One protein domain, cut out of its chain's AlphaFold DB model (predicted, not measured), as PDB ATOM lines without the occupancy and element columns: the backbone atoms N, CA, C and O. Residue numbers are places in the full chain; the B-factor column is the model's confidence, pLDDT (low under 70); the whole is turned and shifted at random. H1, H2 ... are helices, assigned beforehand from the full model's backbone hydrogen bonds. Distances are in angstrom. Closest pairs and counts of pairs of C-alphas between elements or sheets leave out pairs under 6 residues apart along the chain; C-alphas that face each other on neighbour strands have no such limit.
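AT A GLANCE: This is residues 18 to 146 of the 195 residues of an uncharacterized protein of Cupriavidus necator (UniProt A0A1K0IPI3). One long, straight helix, H6, runs nearly the length of the domain, and five shorter helices follow one another along one side of it, with H2 crossing it, H3 packed on H2 and H4 farther out, and H5 at the end where H6 begins. H1 reaches H6 with its last residues and slants away from it towards residue 18, so that H1 and the last part of H6 open like a V. The printed part has 129 residues with six named helices, H1 to H6 in chain order, and no named strand; the class is all helix, with mostly crossed packing, helices meeting at wide angles. It is only just compact, close to loose, with a radius of gyration of the C-alphas of 16.5 A, and its outline of 51 by 25 by 23 A is only just a rod.

HOW THE PARTS SIT: Begin with H6, residues 107 to 138, the hub, which touches four other helices. Look at Leu 124: its C-alpha is 5.2 A from that of Glu 39 in H2, residues 37 to 47, the closest pair where these helices touch, about perpendicular at 85 degrees. H3, residues 51 to 67, touches H2 at a steep tilt of 45 degrees, opposite ways, with the C-alphas of Gly 41 and Gly 56 closest at 3.9 A. H3 is close to H6 but not clearly touching. H4, residues 73 to 83, touches H3, closest at the C-alphas of Thr 61 and Phe 77, 5.4 A. H4 and H6 only just touch, with 3 pairs of C-alphas within 8 A, the closest being Leu 79 and Ala 114 at 6.5 A. H5, residues 96 to 102, forms a helical hairpin with H4, at a shallow tilt of 25 degrees, opposite ways; their closest C-alphas, Pro 75 and Ile 99, are 6.2 A apart. H5 touches residues 107 to 114 of H6, closest at the C-alphas of Gly 100 and Arg 107, 5.2 A. At the other end, residues 30 to 34 of H1, residues 18 to 34, touch H6 at a steep tilt of 58 degrees, with the C-alphas of Ala 30 and Leu 132 closest at 7.1 A. H1 and H3 are apart. In H1, H2, H4, H5 and H6 every O i to N i+4 pair is within hydrogen-bond range; in H3, 11 of 13 are.

IN THESE COORDINATES: Find C-alpha 107 at (20.689, 55.078, -26.495); from there H6 runs 46.5 A to C-alpha 138 at (14.687, 9.000, -24.187). H1 begins at C-alpha 18, (33.889, 7.502, -13.909), and measures 23.3 A; H3 measures 24.7 A, H4 15.6 A, H2 15.4 A and H5 10.1 A.

THE WHOLE: The C-alphas farthest apart, Leu 18 and Asn 106, are 52.3 A from each other. The printed part has no cut, and the link from H4 to H5, residues 84 to 95, is long. In this model pLDDT is under 70 at residues 86 to 94 and 140 to 146.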
ATOM      1  N   LEU A  18      34.105   7.836 -12.499       86.12
ATOM      2  CA  LEU A  18      33.889   7.502 -13.909       86.12
ATOM      3  C   LEU A  18      32.453   7.793 -14.347       86.12
ATOM      4  O   LEU A  18      32.248   8.379 -15.411       86.12
ATOM      5  N   GLU A  19      31.468   7.464 -13.514       82.12
ATOM      6  CA  GLU A  19      30.053   7.715 -13.800       82.12
ATOM      7  C   GLU A  19      29.756   9.213 -13.847       82.12
ATOM      8  O   GLU A  19      29.100   9.695 -14.771       82.12
ATOM      9  N   THR A  20      30.315   9.972 -12.902       84.19
ATOM     10  CA  THR A  20      30.209  11.435 -12.876       84.19
ATOM     11  C   THR A  20      30.781  12.048 -14.156       84.19
ATOM     12  O   THR A  20      30.139  12.880 -14.800       84.19
ATOM     13  N   ARG A  21      31.971  11.605 -14.581       85.88
ATOM     14  CA  ARG A  21      32.586  12.062 -15.837       85.88
ATOM     15  C   ARG A  21      31.762  11.662 -17.058       85.88
ATOM     16  O   ARG A  21      31.595  12.489 -17.951       85.88
ATOM     17  N   GLY A  22      31.226  10.442 -17.083       86.12
ATOM     18  CA  GLY A  22      30.362   9.949 -18.154       86.12
ATOM     19  C   GLY A  22      29.095  10.790 -18.306       86.12
ATOM     20  O   GLY A  22      28.773  11.229 -19.409       86.12
ATOM     21  N   GLN A  23      28.429  11.111 -17.195       83.56
ATOM     22  CA  GLN A  23      27.244  11.972 -17.202       83.56
ATOM     23  C   GLN A  23      27.571  13.396 -17.667       83.56
ATOM     24  O   GLN A  23      26.857  13.943 -18.508       83.56
ATOM     25  N   CYS A  24      28.673  13.986 -17.193       85.50
ATOM     26  CA  CYS A  24      29.124  15.299 -17.659       85.50
ATOM     27  C   CYS A  24      29.433  15.297 -19.166       85.50
ATOM     28  O   CYS A  24      28.984  16.187 -19.890       85.50
ATOM     29  N   ALA A  25      30.149  14.283 -19.660       86.75
ATOM     30  CA  ALA A  25      30.486  14.152 -21.076       86.75
ATOM     31  C   ALA A  25      29.235  13.983 -21.951       86.75
ATOM     32  O   ALA A  25      29.133  14.598 -23.015       86.75
ATOM     33  N   MET A  26      28.260  13.204 -21.486       87.06
ATOM     34  CA  MET A  26      26.974  13.029 -22.155       87.06
ATOM     35  C   MET A  26      26.200  14.349 -22.247       87.06
ATOM     36  O   MET A  26      25.710  14.680 -23.324       87.06
ATOM     37  N   VAL A  27      26.141  15.140 -21.169       86.75
ATOM     38  CA  VAL A  27      25.478  16.456 -21.186       86.75
ATOM     39  C   VAL A  27      26.152  17.400 -22.181       86.75
ATOM     40  O   VAL A  27      25.475  17.993 -23.018       86.75
ATOM     41  N   VAL A  28      27.484  17.506 -22.145       87.56
ATOM     42  CA  VAL A  28      28.244  18.362 -23.075       87.56
ATOM     43  C   VAL A  28      28.032  17.921 -24.526       87.56
ATOM     44  O   VAL A  28      27.799  18.751 -25.407       87.56
ATOM     45  N   THR A  29      28.047  16.612 -24.781       89.31
ATOM     46  CA  THR A  29      27.819  16.053 -26.119       89.31
ATOM     47  C   THR A  29      26.393  16.316 -26.598       89.31
ATOM     48  O   THR A  29      26.195  16.695 -27.755       89.31
ATOM     49  N   ALA A  30      25.392  16.178 -25.725       88.94
ATOM     50  CA  ALA A  30      23.998  16.469 -26.048       88.94
ATOM     51  C   ALA A  30      23.800  17.950 -26.405       88.94
ATOM     52  O   ALA A  30      23.181  18.252 -27.423       88.94
ATOM     53  N   VAL A  31      24.400  18.871 -25.643       89.81
ATOM     54  CA  VAL A  31      24.366  20.314 -25.939       89.81
ATOM     55  C   VAL A  31      24.951  20.613 -27.320       89.81
ATOM     56  O   VAL A  31      24.353  21.373 -28.076       89.81
ATOM     57  N   ARG A  32      26.082  19.995 -27.680       88.50
ATOM     58  CA  ARG A  32      26.764  20.252 -28.961       88.50
ATOM     59  C   ARG A  32      26.095  19.594 -30.171       88.50
ATOM     60  O   ARG A  32      26.207  20.114 -31.275       88.50
ATOM     61  N   SER A  33      25.432  18.453 -29.986       89.56
ATOM     62  CA  SER A  33      24.891  17.649 -31.096       89.56
ATOM     63  C   SER A  33      23.382  17.784 -31.302       89.56
ATOM     64  O   SER A  33      22.908  17.590 -32.419       89.56
ATOM     65  N   LYS A  34      22.612  18.085 -30.248       87.88
ATOM     66  CA  LYS A  34      21.140  18.078 -30.292       87.88
ATOM     67  C   LYS A  34      20.519  19.468 -30.322       87.88
ATOM     68  O   LYS A  34      19.361  19.593 -30.714       87.88
ATOM     69  N   LEU A  35      21.253  20.504 -29.911       90.06
ATOM     70  CA  LEU A  35      20.729  21.865 -29.914       90.06
ATOM     71  C   LEU A  35      21.050  22.596 -31.219       90.06
ATOM     72  O   LEU A  35      22.177  22.532 -31.710       90.06
ATOM     73  N   PRO A  36      20.093  23.366 -31.764       92.88
ATOM     74  CA  PRO A  36      20.400  24.300 -32.828       92.88
ATOM     75  C   PRO A  36      21.340  25.392 -32.305       92.88
ATOM     76  O   PRO A  36      21.293  25.799 -31.142       92.88
ATOM     77  N   ARG A  37      22.174  25.916 -33.206       92.00
ATOM     78  CA  ARG A  37      23.254  26.866 -32.905       92.00
ATOM     79  C   ARG A  37      22.866  28.029 -31.961       92.00
ATOM     80  O   ARG A  37      23.609  28.248 -31.009       92.00
ATOM     81  N   PRO A  38      21.736  28.752 -32.131       91.81
ATOM     82  CA  PRO A  38      21.371  29.837 -31.210       91.81
ATOM     83  C   PRO A  38      20.990  29.356 -29.798       91.81
ATOM     84  O   PRO A  38      21.292  30.041 -28.825       91.81
ATOM     85  N   GLU A  39      20.368  28.181 -29.668       92.62
ATOM     86  CA  GLU A  39      20.031  27.586 -28.366       92.62
ATOM     87  C   GLU A  39      21.304  27.104 -27.652       92.62
ATOM     88  O   GLU A  39      21.500  27.388 -26.470       92.62
ATOM     89  N   MET A  40      22.227  26.474 -28.390       92.88
ATOM     90  CA  MET A  40      23.554  26.104 -27.884       92.88
ATOM     91  C   MET A  40      24.326  27.331 -27.380       92.88
ATOM     92  O   MET A  40      24.876  27.303 -26.281       92.88
ATOM     93  N   GLY A  41      24.320  28.429 -28.144       91.19
ATOM     94  CA  GLY A  41      24.968  29.681 -27.749       91.19
ATOM     95  C   GLY A  41      24.435  30.239 -26.425       91.19
ATOM     96  O   GLY A  41      25.223  30.674 -25.587       91.19
ATOM     97  N   ALA A  42      23.121  30.157 -26.193       92.25
ATOM     98  CA  ALA A  42      22.494  30.569 -24.935       92.25
ATOM     99  C   ALA A  42      22.948  29.717 -23.740       92.25
ATOM    100  O   ALA A  42      23.301  30.259 -22.691       92.25
ATOM    101  N   VAL A  43      23.010  28.394 -23.914       91.12
ATOM    102  CA  VAL A  43      23.489  27.468 -22.875       91.12
ATOM    103  C   VAL A  43      24.964  27.723 -22.554       91.12
ATOM    104  O   VAL A  43      25.323  27.864 -21.383       91.12
ATOM    105  N   LEU A  44      25.813  27.854 -23.576       90.38
ATOM    106  CA  LEU A  44      27.242  28.129 -23.411       90.38
ATOM    107  C   LEU A  44      27.499  29.490 -22.754       90.38
ATOM    108  O   LEU A  44      28.322  29.592 -21.848       90.38
ATOM    109  N   ALA A  45      26.759  30.532 -23.133       88.88
ATOM    110  CA  ALA A  45      26.909  31.851 -22.525       88.88
ATOM    111  C   ALA A  45      26.484  31.869 -21.040       88.88
ATOM    112  O   ALA A  45      27.050  32.621 -20.237       88.88
ATOM    113  N   ARG A  46      25.513  31.027 -20.660       86.94
ATOM    114  CA  ARG A  46      24.998  30.905 -19.288       86.94
ATOM    115  C   ARG A  46      25.900  30.069 -18.381       86.94
ATOM    116  O   ARG A  46      26.184  30.506 -17.266       86.94
ATOM    117  N   TYR A  47      26.306  28.888 -18.846       86.44
ATOM    118  CA  TYR A  47      26.950  27.854 -18.025       86.44
ATOM    119  C   TYR A  47      28.412  27.586 -18.388       86.44
ATOM    120  O   TYR A  47      29.132  27.002 -17.583       86.44
ATOM    121  N   GLY A  48      28.855  28.004 -19.574       83.75
ATOM    122  CA  GLY A  48      30.230  27.825 -20.021       83.75
ATOM    123  C   GLY A  48      31.227  28.611 -19.171       83.75
ATOM    124  O   GLY A  48      30.903  29.632 -18.549       83.75
ATOM    125  N   ILE A  49      32.473  28.141 -19.175       82.62
ATOM    126  CA  ILE A  49      33.588  28.747 -18.443       82.62
ATOM    127  C   ILE A  49      34.679  29.138 -19.445       82.62
ATOM    128  O   ILE A  49      35.000  28.389 -20.364       82.62
ATOM    129  N   GLY A  50      35.250  30.335 -19.278       85.44
ATOM    130  CA  GLY A  50      36.360  30.814 -20.105       85.44
ATOM    131  C   GLY A  50      36.010  30.884 -21.596       85.44
ATOM    132  O   GLY A  50      35.122  31.641 -21.994       85.44
ATOM    133  N   ALA A  51      36.721  30.100 -22.411       86.50
ATOM    134  CA  ALA A  51      36.592  30.100 -23.868       86.50
ATOM    135  C   ALA A  51      35.198  29.669 -24.351       86.50
ATOM    136  O   ALA A  51      34.654  30.296 -25.255       86.50
ATOM    137  N   GLU A  52      34.574  28.679 -23.705       86.75
ATOM    138  CA  GLU A  52      33.241  28.196 -24.099       86.75
ATOM    139  C   GLU A  52      32.167  29.266 -23.886       86.75
ATOM    140  O   GLU A  52      31.250  29.429 -24.691       86.75
ATOM    141  N   LYS A  53      32.306  30.058 -22.817       88.12
ATOM    142  CA  LYS A  53      31.404  31.184 -22.569       88.12
ATOM    143  C   LYS A  53      31.527  32.236 -23.661       88.12
ATOM    144  O   LYS A  53      30.516  32.753 -24.136       88.12
ATOM    145  N   ARG A  54      32.766  32.556 -24.042       88.19
ATOM    146  CA  ARG A  54      33.051  33.504 -25.120       88.19
ATOM    147  C   ARG A  54      32.452  33.014 -26.435       88.19
ATOM    148  O   ARG A  54      31.740  33.781 -27.068       88.19
ATOM    149  N   GLU A  55      32.650  31.747 -26.783       91.56
ATOM    150  CA  GLU A  55      32.047  31.129 -27.968       91.56
ATOM    151  C   GLU A  55      30.516  31.264 -27.958       91.56
ATOM    152  O   GLU A  55      29.916  31.693 -28.946       91.56
ATOM    153  N   GLY A  56      29.873  30.989 -26.818       90.50
ATOM    154  CA  GLY A  56      28.431  31.185 -26.659       90.50
ATOM    155  C   GLY A  56      27.988  32.625 -26.940       90.50
ATOM    156  O   GLY A  56      27.020  32.852 -27.670       90.50
ATOM    157  N   VAL A  57      28.729  33.610 -26.423       91.06
ATOM    158  CA  VAL A  57      28.472  35.036 -26.680       91.06
ATOM    159  C   VAL A  57      28.679  35.386 -28.157       91.06
ATOM    160  O   VAL A  57      27.862  36.113 -28.720       91.06
ATOM    161  N   GLU A  58      29.715  34.865 -28.815       92.56
ATOM    162  CA  GLU A  58      29.986  35.103 -30.242       92.56
ATOM    163  C   GLU A  58      28.863  34.538 -31.130       92.56
ATOM    164  O   GLU A  58      28.355  35.230 -32.020       92.56
ATOM    165  N   ILE A  59      28.388  33.325 -30.831       92.75
ATOM    166  CA  ILE A  59      27.250  32.701 -31.519       92.75
ATOM    167  C   ILE A  59      25.989  33.560 -31.374       92.75
ATOM    168  O   ILE A  59      25.322  33.871 -32.368       92.75
ATOM    169  N   LEU A  60      25.666  33.969 -30.146       92.38
ATOM    170  CA  LEU A  60      24.504  34.817 -29.885       92.38
ATOM    171  C   LEU A  60      24.644  36.199 -30.515       92.38
ATOM    172  O   LEU A  60      23.642  36.773 -30.927       92.38
ATOM    173  N   THR A  61      25.863  36.727 -30.623       92.75
ATOM    174  CA  THR A  61      26.128  38.003 -31.294       92.75
ATOM    175  C   THR A  61      25.793  37.897 -32.776       92.75
ATOM    176  O   THR A  61      25.059  38.739 -33.294       92.75
ATOM    177  N   GLY A  62      26.246  36.836 -33.452       91.31
ATOM    178  CA  GLY A  62      25.888  36.569 -34.848       91.31
ATOM    179  C   GLY A  62      24.374  36.484 -35.059       91.31
ATOM    180  O   GLY A  62      23.843  37.110 -35.974       91.31
ATOM    181  N   TYR A  63      23.672  35.786 -34.165       90.38
ATOM    182  CA  TYR A  63      22.213  35.670 -34.202       90.38
ATOM    183  C   TYR A  63      21.501  37.007 -33.929       90.38
ATOM    184  O   TYR A  63      20.661  37.453 -34.711       90.38
ATOM    185  N   ALA A  64      21.849  37.688 -32.836       89.88
ATOM    186  CA  ALA A  64      21.176  38.901 -32.390       89.88
ATOM    187  C   ALA A  64      21.363  40.068 -33.366       89.88
ATOM    188  O   ALA A  64      20.437  40.857 -33.533       89.88
ATOM    189  N   ARG A  65      22.504  40.167 -34.058       90.44
ATOM    190  CA  ARG A  65      22.756  41.223 -35.060       90.44
ATOM    191  C   ARG A  65      21.747  41.242 -36.205       90.44
ATOM    192  O   ARG A  65      21.500  42.302 -36.778       90.44
ATOM    193  N   VAL A  66      21.178  40.087 -36.541       86.75
ATOM    194  CA  VAL A  66      20.172  39.966 -37.604       86.75
ATOM    195  C   VAL A  66      18.790  40.391 -37.102       86.75
ATOM    196  O   VAL A  66      18.002  40.936 -37.866       86.75
ATOM    197  N   VAL A  67      18.502  40.197 -35.811       86.06
ATOM    198  CA  VAL A  67      17.133  40.286 -35.273       86.06
ATOM    199  C   VAL A  67      16.885  41.540 -34.421       86.06
ATOM    200  O   VAL A  67      15.789  42.089 -34.436       86.06
ATOM    201  N   CYS A  68      17.885  42.038 -33.685       81.12
ATOM    202  CA  CYS A  68      17.706  43.123 -32.706       81.12
ATOM    203  C   CYS A  68      17.773  44.545 -33.298       81.12
ATOM    204  O   CYS A  68      17.553  45.524 -32.581       81.12
ATOM    205  N   GLY A  69      18.092  44.674 -34.591       81.81
ATOM    206  CA  GLY A  69      18.186  45.958 -35.299       81.81
ATOM    207  C   GLY A  69      19.464  46.769 -35.030       81.81
ATOM    208  O   GLY A  69      19.555  47.919 -35.463       81.81
ATOM    209  N   ILE A  70      20.447  46.198 -34.320       85.75
ATOM    210  CA  ILE A  70      21.811  46.733 -34.198       85.75
ATOM    211  C   ILE A  70      22.744  45.797 -34.967       85.75
ATOM    212  O   ILE A  70      22.986  44.669 -34.548       85.75
ATOM    213  N   HIS A  71      23.274  46.267 -36.095       85.69
ATOM    214  CA  HIS A  71      24.132  45.450 -36.960       85.69
ATOM    215  C   HIS A  71      25.620  45.533 -36.606       85.69
ATOM    216  O   HIS A  71      26.398  44.695 -37.064       85.69
ATOM    217  N   ALA A  72      26.034  46.507 -35.793       87.31
ATOM    218  CA  ALA A  72      27.409  46.610 -35.315       87.31
ATOM    219  C   ALA A  72      27.725  45.463 -34.340       87.31
ATOM    220  O   ALA A  72      26.948  45.188 -33.427       87.31
ATOM    221  N   TYR A  73      28.854  44.785 -34.555       88.50
ATOM    222  CA  TYR A  73      29.223  43.584 -33.804       88.50
ATOM    223  C   TYR A  73      29.542  43.890 -32.337       88.50
ATOM    224  O   TYR A  73      28.891  43.358 -31.443       88.50
ATOM    225  N   GLU A  74      30.477  44.809 -32.106       89.19
ATOM    226  CA  GLU A  74      30.982  45.177 -30.778       89.19
ATOM    227  C   GLU A  74      29.902  45.583 -29.757       89.19
ATOM    228  O   GLU A  74      29.867  45.007 -28.666       89.19
ATOM    229  N   PRO A  75      28.965  46.508 -30.057       87.06
ATOM    230  CA  PRO A  75      27.956  46.885 -29.072       87.06
ATOM    231  C   PRO A  75      27.020  45.719 -28.734       87.06
ATOM    232  O   PRO A  75      26.623  45.570 -27.582       87.06
ATOM    233  N   VAL A  76      26.686  44.863 -29.706       89.12
ATOM    234  CA  VAL A  76      25.865  43.668 -29.460       89.12
ATOM    235  C   VAL A  76      26.636  42.666 -28.603       89.12
ATOM    236  O   VAL A  76      26.093  42.186 -27.612       89.12
ATOM    237  N   PHE A  77      27.908  42.420 -28.919       90.38
ATOM    238  CA  PHE A  77      28.780  41.532 -28.156       90.38
ATOM    239  C   PHE A  77      28.845  41.931 -26.676       90.38
ATOM    240  O   PHE A  77      28.558  41.114 -25.801       90.38
ATOM    241  N   HIS A  78      29.114  43.206 -26.378       87.12
ATOM    242  CA  HIS A  78      29.191  43.690 -24.997       87.12
ATOM    243  C   HIS A  78      27.839  43.681 -24.267       87.12
ATOM    244  O   HIS A  78      27.785  43.410 -23.064       87.12
ATOM    245  N   LEU A  79      26.725  43.927 -24.968       87.50
ATOM    246  CA  LEU A  79      25.388  43.808 -24.372       87.50
ATOM    247  C   LEU A  79      25.083  42.368 -23.942       87.50
ATOM    248  O   LEU A  79      24.551  42.156 -22.849       87.50
ATOM    249  N   ILE A  80      25.445  41.391 -24.774       89.06
ATOM    250  CA  ILE A  80      25.245  39.965 -24.502       89.06
ATOM    251  C   ILE A  80      26.200  39.496 -23.402       89.06
ATOM    252  O   ILE A  80      25.762  38.864 -22.440       89.06
ATOM    253  N   ALA A  81      27.481  39.867 -23.483       85.50
ATOM    254  CA  ALA A  81      28.478  39.557 -22.462       85.50
ATOM    255  C   ALA A  81      28.064  40.070 -21.077       85.50
ATOM    256  O   ALA A  81      28.326  39.409 -20.077       85.50
ATOM    257  N   ARG A  82      27.352  41.203 -21.004       83.50
ATOM    258  CA  ARG A  82      26.780  41.749 -19.764       83.50
ATOM    259  C   ARG A  82      25.506  41.033 -19.294       83.50
ATOM    260  O   ARG A  82      25.182  41.109 -18.111       83.50
ATOM    261  N   HIS A  83      24.763  40.375 -20.182       84.50
ATOM    262  CA  HIS A  83      23.477  39.755 -19.852       84.50
ATOM    263  C   HIS A  83      23.615  38.534 -18.926       84.50
ATOM    264  O   HIS A  83      22.855  38.391 -17.969       84.50
ATOM    265  N   TYR A  84      24.593  37.673 -19.199       78.88
ATOM    266  CA  TYR A  84      24.785  36.387 -18.526       78.88
ATOM    267  C   TYR A  84      25.518  36.387 -17.167       78.88
ATOM    268  O   TYR A  84      25.192  35.529 -16.339       78.88
ATOM    269  N   PRO A  85      26.510  37.260 -16.888       73.00
ATOM    270  CA  PRO A  85      27.164  37.291 -15.588       73.00
ATOM    271  C   PRO A  85      26.195  37.719 -14.476       73.00
ATOM    272  O   PRO A  85      25.262  38.494 -14.704       73.00
ATOM    273  N   PRO A  86      26.399  37.223 -13.242       58.47
ATOM    274  CA  PRO A  86      25.584  37.627 -12.105       58.47
ATOM    275  C   PRO A  86      25.676  39.145 -11.923       58.47
ATOM    276  O   PRO A  86      26.767  39.699 -11.975       58.47
ATOM    277  N   ARG A  87      24.547  39.818 -11.650       54.25
ATOM    278  CA  ARG A  87      24.434  41.295 -11.554       54.25
ATOM    279  C   ARG A  87      25.479  41.982 -10.652       54.25
ATOM    280  O   ARG A  87      25.666  43.188 -10.767       54.25
ATOM    281  N   LYS A  88      26.118  41.233  -9.745       50.06
ATOM    282  CA  LYS A  88      27.182  41.696  -8.838       50.06
ATOM    283  C   LYS A  88      28.568  41.750  -9.498       50.06
ATOM    284  O   LYS A  88      29.401  42.542  -9.077       50.06
ATOM    285  N   VAL A  89      28.808  40.944 -10.530       55.53
ATOM    286  CA  VAL A  89      30.044  40.936 -11.317       55.53
ATOM    287  C   VAL A  89      29.812  41.842 -12.520       55.53
ATOM    288  O   VAL A  89      29.170  41.453 -13.496       55.53
ATOM    289  N   LYS A  90      30.287  43.088 -12.441       52.59
ATOM    290  CA  LYS A  90      30.328  43.971 -13.609       52.59
ATOM    291  C   LYS A  90      31.317  43.363 -14.605       52.59
ATOM    292  O   LYS A  90      32.517  43.521 -14.425       52.59
ATOM    293  N   CYS A  91      30.828  42.667 -15.629       49.94
ATOM    294  CA  CYS A  91      31.664  42.352 -16.784       49.94
ATOM    295  C   CYS A  91      32.070  43.696 -17.406       49.94
ATOM    296  O   CYS A  91      31.202  44.493 -17.762       49.94
ATOM    297  N   ASP A  92      33.368  43.981 -17.400       54.09
ATOM    298  CA  ASP A  92      34.029  45.135 -18.024       54.09
ATOM    299  C   ASP A  92      33.694  46.534 -17.481       54.09
ATOM    300  O   ASP A  92      34.135  47.533 -18.041       54.09
ATOM    301  N   GLY A  93      32.912  46.655 -16.403       59.50
ATOM    302  CA  GLY A  93      32.584  47.956 -15.798       59.50
ATOM    303  C   GLY A  93      31.669  48.870 -16.632       59.50
ATOM    304  O   GLY A  93      31.166  49.849 -16.084       59.50
ATOM    305  N   MET A  94      31.393  48.534 -17.897       68.38
ATOM    306  CA  MET A  94      30.595  49.345 -18.821       68.38
ATOM    307  C   MET A  94      29.089  49.145 -18.608       68.38
ATOM    308  O   MET A  94      28.543  48.036 -18.651       68.38
ATOM    309  N   SER A  95      28.379  50.245 -18.380       76.88
ATOM    310  CA  SER A  95      26.922  50.275 -18.348       76.88
ATOM    311  C   SER A  95      26.331  50.228 -19.764       76.88
ATOM    312  O   SER A  95      26.994  50.514 -20.754       76.88
ATOM    313  N   VAL A  96      25.034  49.913 -19.875       78.94
ATOM    314  CA  VAL A  96      24.293  49.995 -21.157       78.94
ATOM    315  C   VAL A  96      24.400  51.396 -21.767       78.94
ATOM    316  O   VAL A  96      24.404  51.555 -22.983       78.94
ATOM    317  N   ARG A  97      24.491  52.417 -20.908       77.94
ATOM    318  CA  ARG A  97      24.691  53.806 -21.303       77.94
ATOM    319  C   ARG A  97      26.091  54.011 -21.890       77.94
ATOM    320  O   ARG A  97      26.175  54.585 -22.970       77.94
ATOM    321  N   ASP A  98      27.127  53.484 -21.243       80.38
ATOM    322  CA  ASP A  98      28.522  53.618 -21.689       80.38
ATOM    323  C   ASP A  98      28.753  52.879 -23.016       80.38
ATOM    324  O   ASP A  98      29.490  53.354 -23.871       80.38
ATOM    325  N   ILE A  99      28.048  51.760 -23.242       81.50
ATOM    326  CA  ILE A  99      28.038  51.056 -24.536       81.50
ATOM    327  C   ILE A  99      27.358  51.903 -25.626       81.50
ATOM    328  O   ILE A  99      27.784  51.914 -26.774       81.50
ATOM    329  N   GLY A 100      26.297  52.641 -25.302       79.31
ATOM    330  CA  GLY A 100      25.709  53.575 -26.266       79.31
ATOM    331  C   GLY A 100      26.673  54.702 -26.639       79.31
ATOM    332  O   GLY A 100      26.809  55.029 -27.811       79.31
ATOM    333  N   GLU A 101      27.362  55.259 -25.641       82.88
ATOM    334  CA  GLU A 101      28.284  56.385 -25.815       82.88
ATOM    335  C   GLU A 101      29.557  55.983 -26.573       82.88
ATOM    336  O   GLU A 101      29.929  56.655 -27.529       82.88
ATOM    337  N   LYS A 102      30.186  54.856 -26.219       85.25
ATOM    338  CA  LYS A 102      31.455  54.408 -26.817       85.25
ATOM    339  C   LYS A 102      31.363  54.053 -28.304       85.25
ATOM    340  O   LYS A 102      32.352  54.178 -29.015       85.25
ATOM    341  N   TRP A 103      30.204  53.591 -28.769       84.50
ATOM    342  CA  TRP A 103      29.988  53.195 -30.168       84.50
ATOM    343  C   TRP A 103      28.985  54.097 -30.894       84.50
ATOM    344  O   TRP A 103      28.433  53.690 -31.916       84.50
ATOM    345  N   GLU A 104      28.709  55.286 -30.344       82.62
ATOM    346  CA  GLU A 104      27.793  56.292 -30.910       82.62
ATOM    347  C   GLU A 104      26.411  55.723 -31.297       82.62
ATOM    348  O   GLU A 104      25.712  56.195 -32.197       82.62
ATOM    349  N   ALA A 105      25.979  54.676 -30.594       78.88
ATOM    350  CA  ALA A 105      24.724  54.003 -30.861       78.88
ATOM    351  C   ALA A 105      23.575  54.740 -30.165       78.88
ATOM    352  O   ALA A 105      23.659  55.126 -28.998       78.88
ATOM    353  N   ASN A 106      22.439  54.880 -30.856       85.00
ATOM    354  CA  ASN A 106      21.258  55.523 -30.281       85.00
ATOM    355  C   ASN A 106      20.853  54.833 -28.965       85.00
ATOM    356  O   ASN A 106      20.431  53.673 -28.955       85.00
ATOM    357  N   ARG A 107      20.923  55.576 -27.858       83.88
ATOM    358  CA  ARG A 107      20.689  55.078 -26.495       83.88
ATOM    359  C   ARG A 107      19.352  54.350 -26.336       83.88
ATOM    360  O   ARG A 107      19.282  53.315 -25.677       83.88
ATOM    361  N   GLY A 108      18.301  54.852 -26.987       85.50
ATOM    362  CA  GLY A 108      16.980  54.227 -26.988       85.50
ATOM    363  C   GLY A 108      16.931  52.923 -27.790       85.50
ATOM    364  O   GLY A 108      16.188  52.012 -27.426       85.50
ATOM    365  N   LYS A 109      17.726  52.788 -28.863       85.75
ATOM    366  CA  LYS A 109      17.894  51.507 -29.577       85.75
ATOM    367  C   LYS A 109      18.651  50.496 -28.715       85.75
ATOM    368  O   LYS A 109      18.196  49.366 -28.591       85.75
ATOM    369  N   VAL A 110      19.733  50.915 -28.056       87.12
ATOM    370  CA  VAL A 110      20.548  50.059 -27.174       87.12
ATOM    371  C   VAL A 110      19.726  49.525 -25.993       87.12
ATOM    372  O   VAL A 110      19.752  48.330 -25.710       87.12
ATOM    373  N   GLN A 111      18.928  50.373 -25.337       87.56
ATOM    374  CA  GLN A 111      18.046  49.937 -24.246       87.56
ATOM    375  C   GLN A 111      16.955  48.967 -24.716       87.56
ATOM    376  O   GLN A 111      16.688  47.966 -24.046       87.56
ATOM    377  N   ARG A 112      16.337  49.231 -25.875       89.00
ATOM    378  CA  ARG A 112      15.351  48.317 -26.470       89.00
ATOM    379  C   ARG A 112      15.976  46.976 -26.832       89.00
ATOM    380  O   ARG A 112      15.383  45.952 -26.509       89.00
ATOM    381  N   ALA A 113      17.171  46.977 -27.418       88.00
ATOM    382  CA  ALA A 113      17.918  45.762 -27.723       88.00
ATOM    383  C   ALA A 113      18.236  44.971 -26.447       88.00
ATOM    384  O   ALA A 113      17.967  43.778 -26.398       88.00
ATOM    385  N   ALA A 114      18.694  45.627 -25.377       88.06
ATOM    386  CA  ALA A 114      18.955  44.968 -24.097       88.06
ATOM    387  C   ALA A 114      17.690  44.335 -23.483       88.06
ATOM    388  O   ALA A 114      17.741  43.219 -22.964       88.06
ATOM    389  N   LYS A 115      16.540  45.022 -23.561       90.06
ATOM    390  CA  LYS A 115      15.248  44.475 -23.116       90.06
ATOM    391  C   LYS A 115      14.821  43.285 -23.978       90.06
ATOM    392  O   LYS A 115      14.418  42.260 -23.440       90.06
ATOM    393  N   TRP A 116      14.940  43.417 -25.298       91.50
ATOM    394  CA  TRP A 116      14.632  42.359 -26.258       91.50
ATOM    395  C   TRP A 116      15.494  41.112 -26.020       91.50
ATOM    396  O   TRP A 116      14.943  40.016 -25.933       91.50
ATOM    397  N   MET A 117      16.807  41.291 -25.818       90.38
ATOM    398  CA  MET A 117      17.766  40.226 -25.502       90.38
ATOM    399  C   MET A 117      17.358  39.472 -24.241       90.38
ATOM    400  O   MET A 117      17.341  38.250 -24.251       90.38
ATOM    401  N   ALA A 118      16.956  40.178 -23.179       87.62
ATOM    402  CA  ALA A 118      16.554  39.524 -21.938       87.62
ATOM    403  C   ALA A 118      15.352  38.586 -22.112       87.62
ATOM    404  O   ALA A 118      15.334  37.499 -21.541       87.62
ATOM    405  N   THR A 119      14.364  38.979 -22.916       90.31
ATOM    406  CA  THR A 119      13.209  38.121 -23.209       90.31
ATOM    407  C   THR A 119      13.570  36.993 -24.176       90.31
ATOM    408  O   THR A 119      13.190  35.847 -23.950       90.31
ATOM    409  N   HIS A 120      14.310  37.292 -25.246       90.69
ATOM    410  CA  HIS A 120      14.606  36.314 -26.295       90.69
ATOM    411  C   HIS A 120      15.607  35.254 -25.847       90.69
ATOM    412  O   HIS A 120      15.423  34.081 -26.155       90.69
ATOM    413  N   PHE A 121      16.633  35.630 -25.089       91.88
ATOM    414  CA  PHE A 121      17.599  34.668 -24.570       91.88
ATOM    415  C   PHE A 121      16.982  33.759 -23.514       91.88
ATOM    416  O   PHE A 121      17.188  32.553 -23.583       91.88
ATOM    417  N   ALA A 122      16.113  34.284 -22.644       88.50
ATOM    418  CA  ALA A 122      15.333  33.444 -21.737       88.50
ATOM    419  C   ALA A 122      14.443  32.439 -22.495       88.50
ATOM    420  O   ALA A 122      14.300  31.294 -22.068       88.50
ATOM    421  N   ALA A 123      13.873  32.834 -23.640       90.75
ATOM    422  CA  ALA A 123      13.098  31.929 -24.488       90.75
ATOM    423  C   ALA A 123      13.974  30.869 -25.184       90.75
ATOM    424  O   ALA A 123      13.564  29.714 -25.278       90.75
ATOM    425  N   LEU A 124      15.179  31.229 -25.646       92.50
ATOM    426  CA  LEU A 124      16.142  30.269 -26.201       92.50
ATOM    427  C   LEU A 124      16.600  29.260 -25.145       92.50
ATOM    428  O   LEU A 124      16.652  28.070 -25.431       92.50
ATOM    429  N   GLU A 125      16.869  29.718 -23.924       90.69
ATOM    430  CA  GLU A 125      17.204  28.849 -22.794       90.69
ATOM    431  C   GLU A 125      16.059  27.883 -22.471       90.69
ATOM    432  O   GLU A 125      16.297  26.692 -22.292       90.69
ATOM    433  N   ALA A 126      14.812  28.366 -22.446       88.12
ATOM    434  CA  ALA A 126      13.650  27.515 -22.193       88.12
ATOM    435  C   ALA A 126      13.513  26.408 -23.253       88.12
ATOM    436  O   ALA A 126      13.375  25.239 -22.902       88.12
ATOM    437  N   ARG A 127      13.649  26.757 -24.540       90.56
ATOM    438  CA  ARG A 127      13.621  25.785 -25.648       90.56
ATOM    439  C   ARG A 127      14.768  24.782 -25.564       90.56
ATOM    440  O   ARG A 127      14.552  23.592 -25.778       90.56
ATOM    441  N   ALA A 128      15.965  25.248 -25.208       90.81
ATOM    442  CA  ALA A 128      17.119  24.377 -25.025       90.81
ATOM    443  C   ALA A 128      16.855  23.335 -23.927       90.81
ATOM    444  O   ALA A 128      17.113  22.149 -24.126       90.81
ATOM    445  N   VAL A 129      16.286  23.761 -22.793       88.31
ATOM    446  CA  VAL A 129      15.911  22.869 -21.686       88.31
ATOM    447  C   VAL A 129      14.845  21.862 -22.116       88.31
ATOM    448  O   VAL A 129      14.973  20.684 -21.801       88.31
ATOM    449  N   GLU A 130      13.824  22.280 -22.866       88.12
ATOM    450  CA  GLU A 130      12.782  21.373 -23.367       88.12
ATOM    451  C   GLU A 130      13.345  20.295 -24.310       88.12
ATOM    452  O   GLU A 130      13.034  19.106 -24.159       88.12
ATOM    453  N   ARG A 131      14.216  20.683 -25.253       88.69
ATOM    454  CA  ARG A 131      14.853  19.740 -26.189       88.69
ATOM    455  C   ARG A 131      15.799  18.780 -25.484       88.69
ATOM    456  O   ARG A 131      15.716  17.575 -25.706       88.69
ATOM    457  N   LEU A 132      16.676  19.302 -24.624       87.69
ATOM    458  CA  LEU A 132      17.597  18.475 -23.845       87.69
ATOM    459  C   LEU A 132      16.838  17.539 -22.906       87.69
ATOM    460  O   LEU A 132      17.171  16.363 -22.828       87.69
ATOM    461  N   GLY A 133      15.784  18.030 -22.250       84.12
ATOM    462  CA  GLY A 133      14.925  17.215 -21.395       84.12
ATOM    463  C   GLY A 133      14.300  16.050 -22.159       84.12
ATOM    464  O   GLY A 133      14.280  14.932 -21.661       84.12
ATOM    465  N   THR A 134      13.864  16.277 -23.401       83.75
ATOM    466  CA  THR A 134      13.334  15.201 -24.256       83.75
ATOM    467  C   THR A 134      14.401  14.151 -24.560       83.75
ATOM    468  O   THR A 134      14.172  12.971 -24.311       83.75
ATOM    469  N   ALA A 135      15.597  14.575 -24.979       82.19
ATOM    470  CA  ALA A 135      16.702  13.658 -25.261       82.19
ATOM    471  C   ALA A 135      17.157  12.866 -24.017       82.19
ATOM    472  O   ALA A 135      17.457  11.678 -24.107       82.19
ATOM    473  N   PHE A 136      17.183  13.495 -22.838       83.06
ATOM    474  CA  PHE A 136      17.573  12.821 -21.597       83.06
ATOM    475  C   PHE A 136      16.503  11.863 -21.064       83.06
ATOM    476  O   PHE A 136      16.859  10.867 -20.431       83.06
ATOM    477  N   ARG A 137      15.218  12.118 -21.339       80.06
ATOM    478  CA  ARG A 137      14.131  11.168 -21.057       80.06
ATOM    479  C   ARG A 137      14.217   9.935 -21.952       80.06
ATOM    480  O   ARG A 137      14.116   8.825 -21.444       80.06
ATOM    481  N   GLU A 138      14.476  10.116 -23.248       76.50
ATOM    482  CA  GLU A 138      14.687   9.000 -24.187       76.50
ATOM    483  C   GLU A 138      15.856   8.098 -23.760       76.50
ATOM    484  O   GLU A 138      15.804   6.884 -23.928       76.50
ATOM    485  N   GLN A 139      16.894   8.684 -23.162       75.31
ATOM    486  CA  GLN A 139      18.075   7.972 -22.664       75.31
ATOM    487  C   GLN A 139      17.937   7.478 -21.210       75.31
ATOM    488  O   GLN A 139      18.911   6.982 -20.648       75.31
ATOM    489  N   ALA A 140      16.759   7.627 -20.587       68.88
ATOM    490  CA  ALA A 140      16.466   7.252 -19.196       68.88
ATOM    491  C   ALA A 140      17.398   7.879 -18.129       68.88
ATOM    492  O   ALA A 140      17.536   7.368 -17.018       68.88
ATOM    493  N   VAL A 141      18.017   9.022 -18.435       68.81
ATOM    494  CA  VAL A 141      18.912   9.768 -17.523       68.81
ATOM    495  C   VAL A 141      18.112  10.560 -16.477       68.81
ATOM    496  O   VAL A 141      18.592  10.861 -15.372       68.81
ATOM    497  N   VAL A 142      16.878  10.915 -16.834       66.12
ATOM    498  CA  VAL A 142      15.926  11.650 -16.000       66.12
ATOM    499  C   VAL A 142      14.623  10.862 -15.942       66.12
ATOM    500  O   VAL A 142      14.044  10.543 -16.979       66.12
ATOM    501  N   ALA A 143      14.167  10.544 -14.730       66.75
ATOM    502  CA  ALA A 143      12.860   9.938 -14.532       66.75
ATOM    503  C   ALA A 143      11.762  10.995 -14.721       66.75
ATOM    504  O   ALA A 143      11.898  12.130 -14.266       66.75
ATOM    505  N   GLU A 144      10.637  10.622 -15.331       63.56
ATOM    506  CA  GLU A 144       9.507  11.539 -15.565       63.56
ATOM    507  C   GLU A 144       8.948  12.138 -14.254       63.56
ATOM    508  O   GLU A 144       8.428  13.254 -14.217       63.56
ATOM    509  N   THR A 145       9.106  11.412 -13.145       65.69
ATOM    510  CA  THR A 145       8.751  11.864 -11.797       65.69
ATOM    511  C   THR A 145       9.627  13.013 -11.303       65.69
ATOM    512  O   THR A 145       9.112  13.923 -10.652       65.69
ATOM    513  N   ASP A 146      10.919  13.009 -11.639       66.25
ATOM    514  CA  ASP A 146      11.877  14.037 -11.215       66.25
ATOM    515  C   ASP A 146      11.588  15.367 -11.932       66.25
ATOM    516  O   ASP A 146      11.601  16.431 -11.309       66.25
TER     517      ASP A 146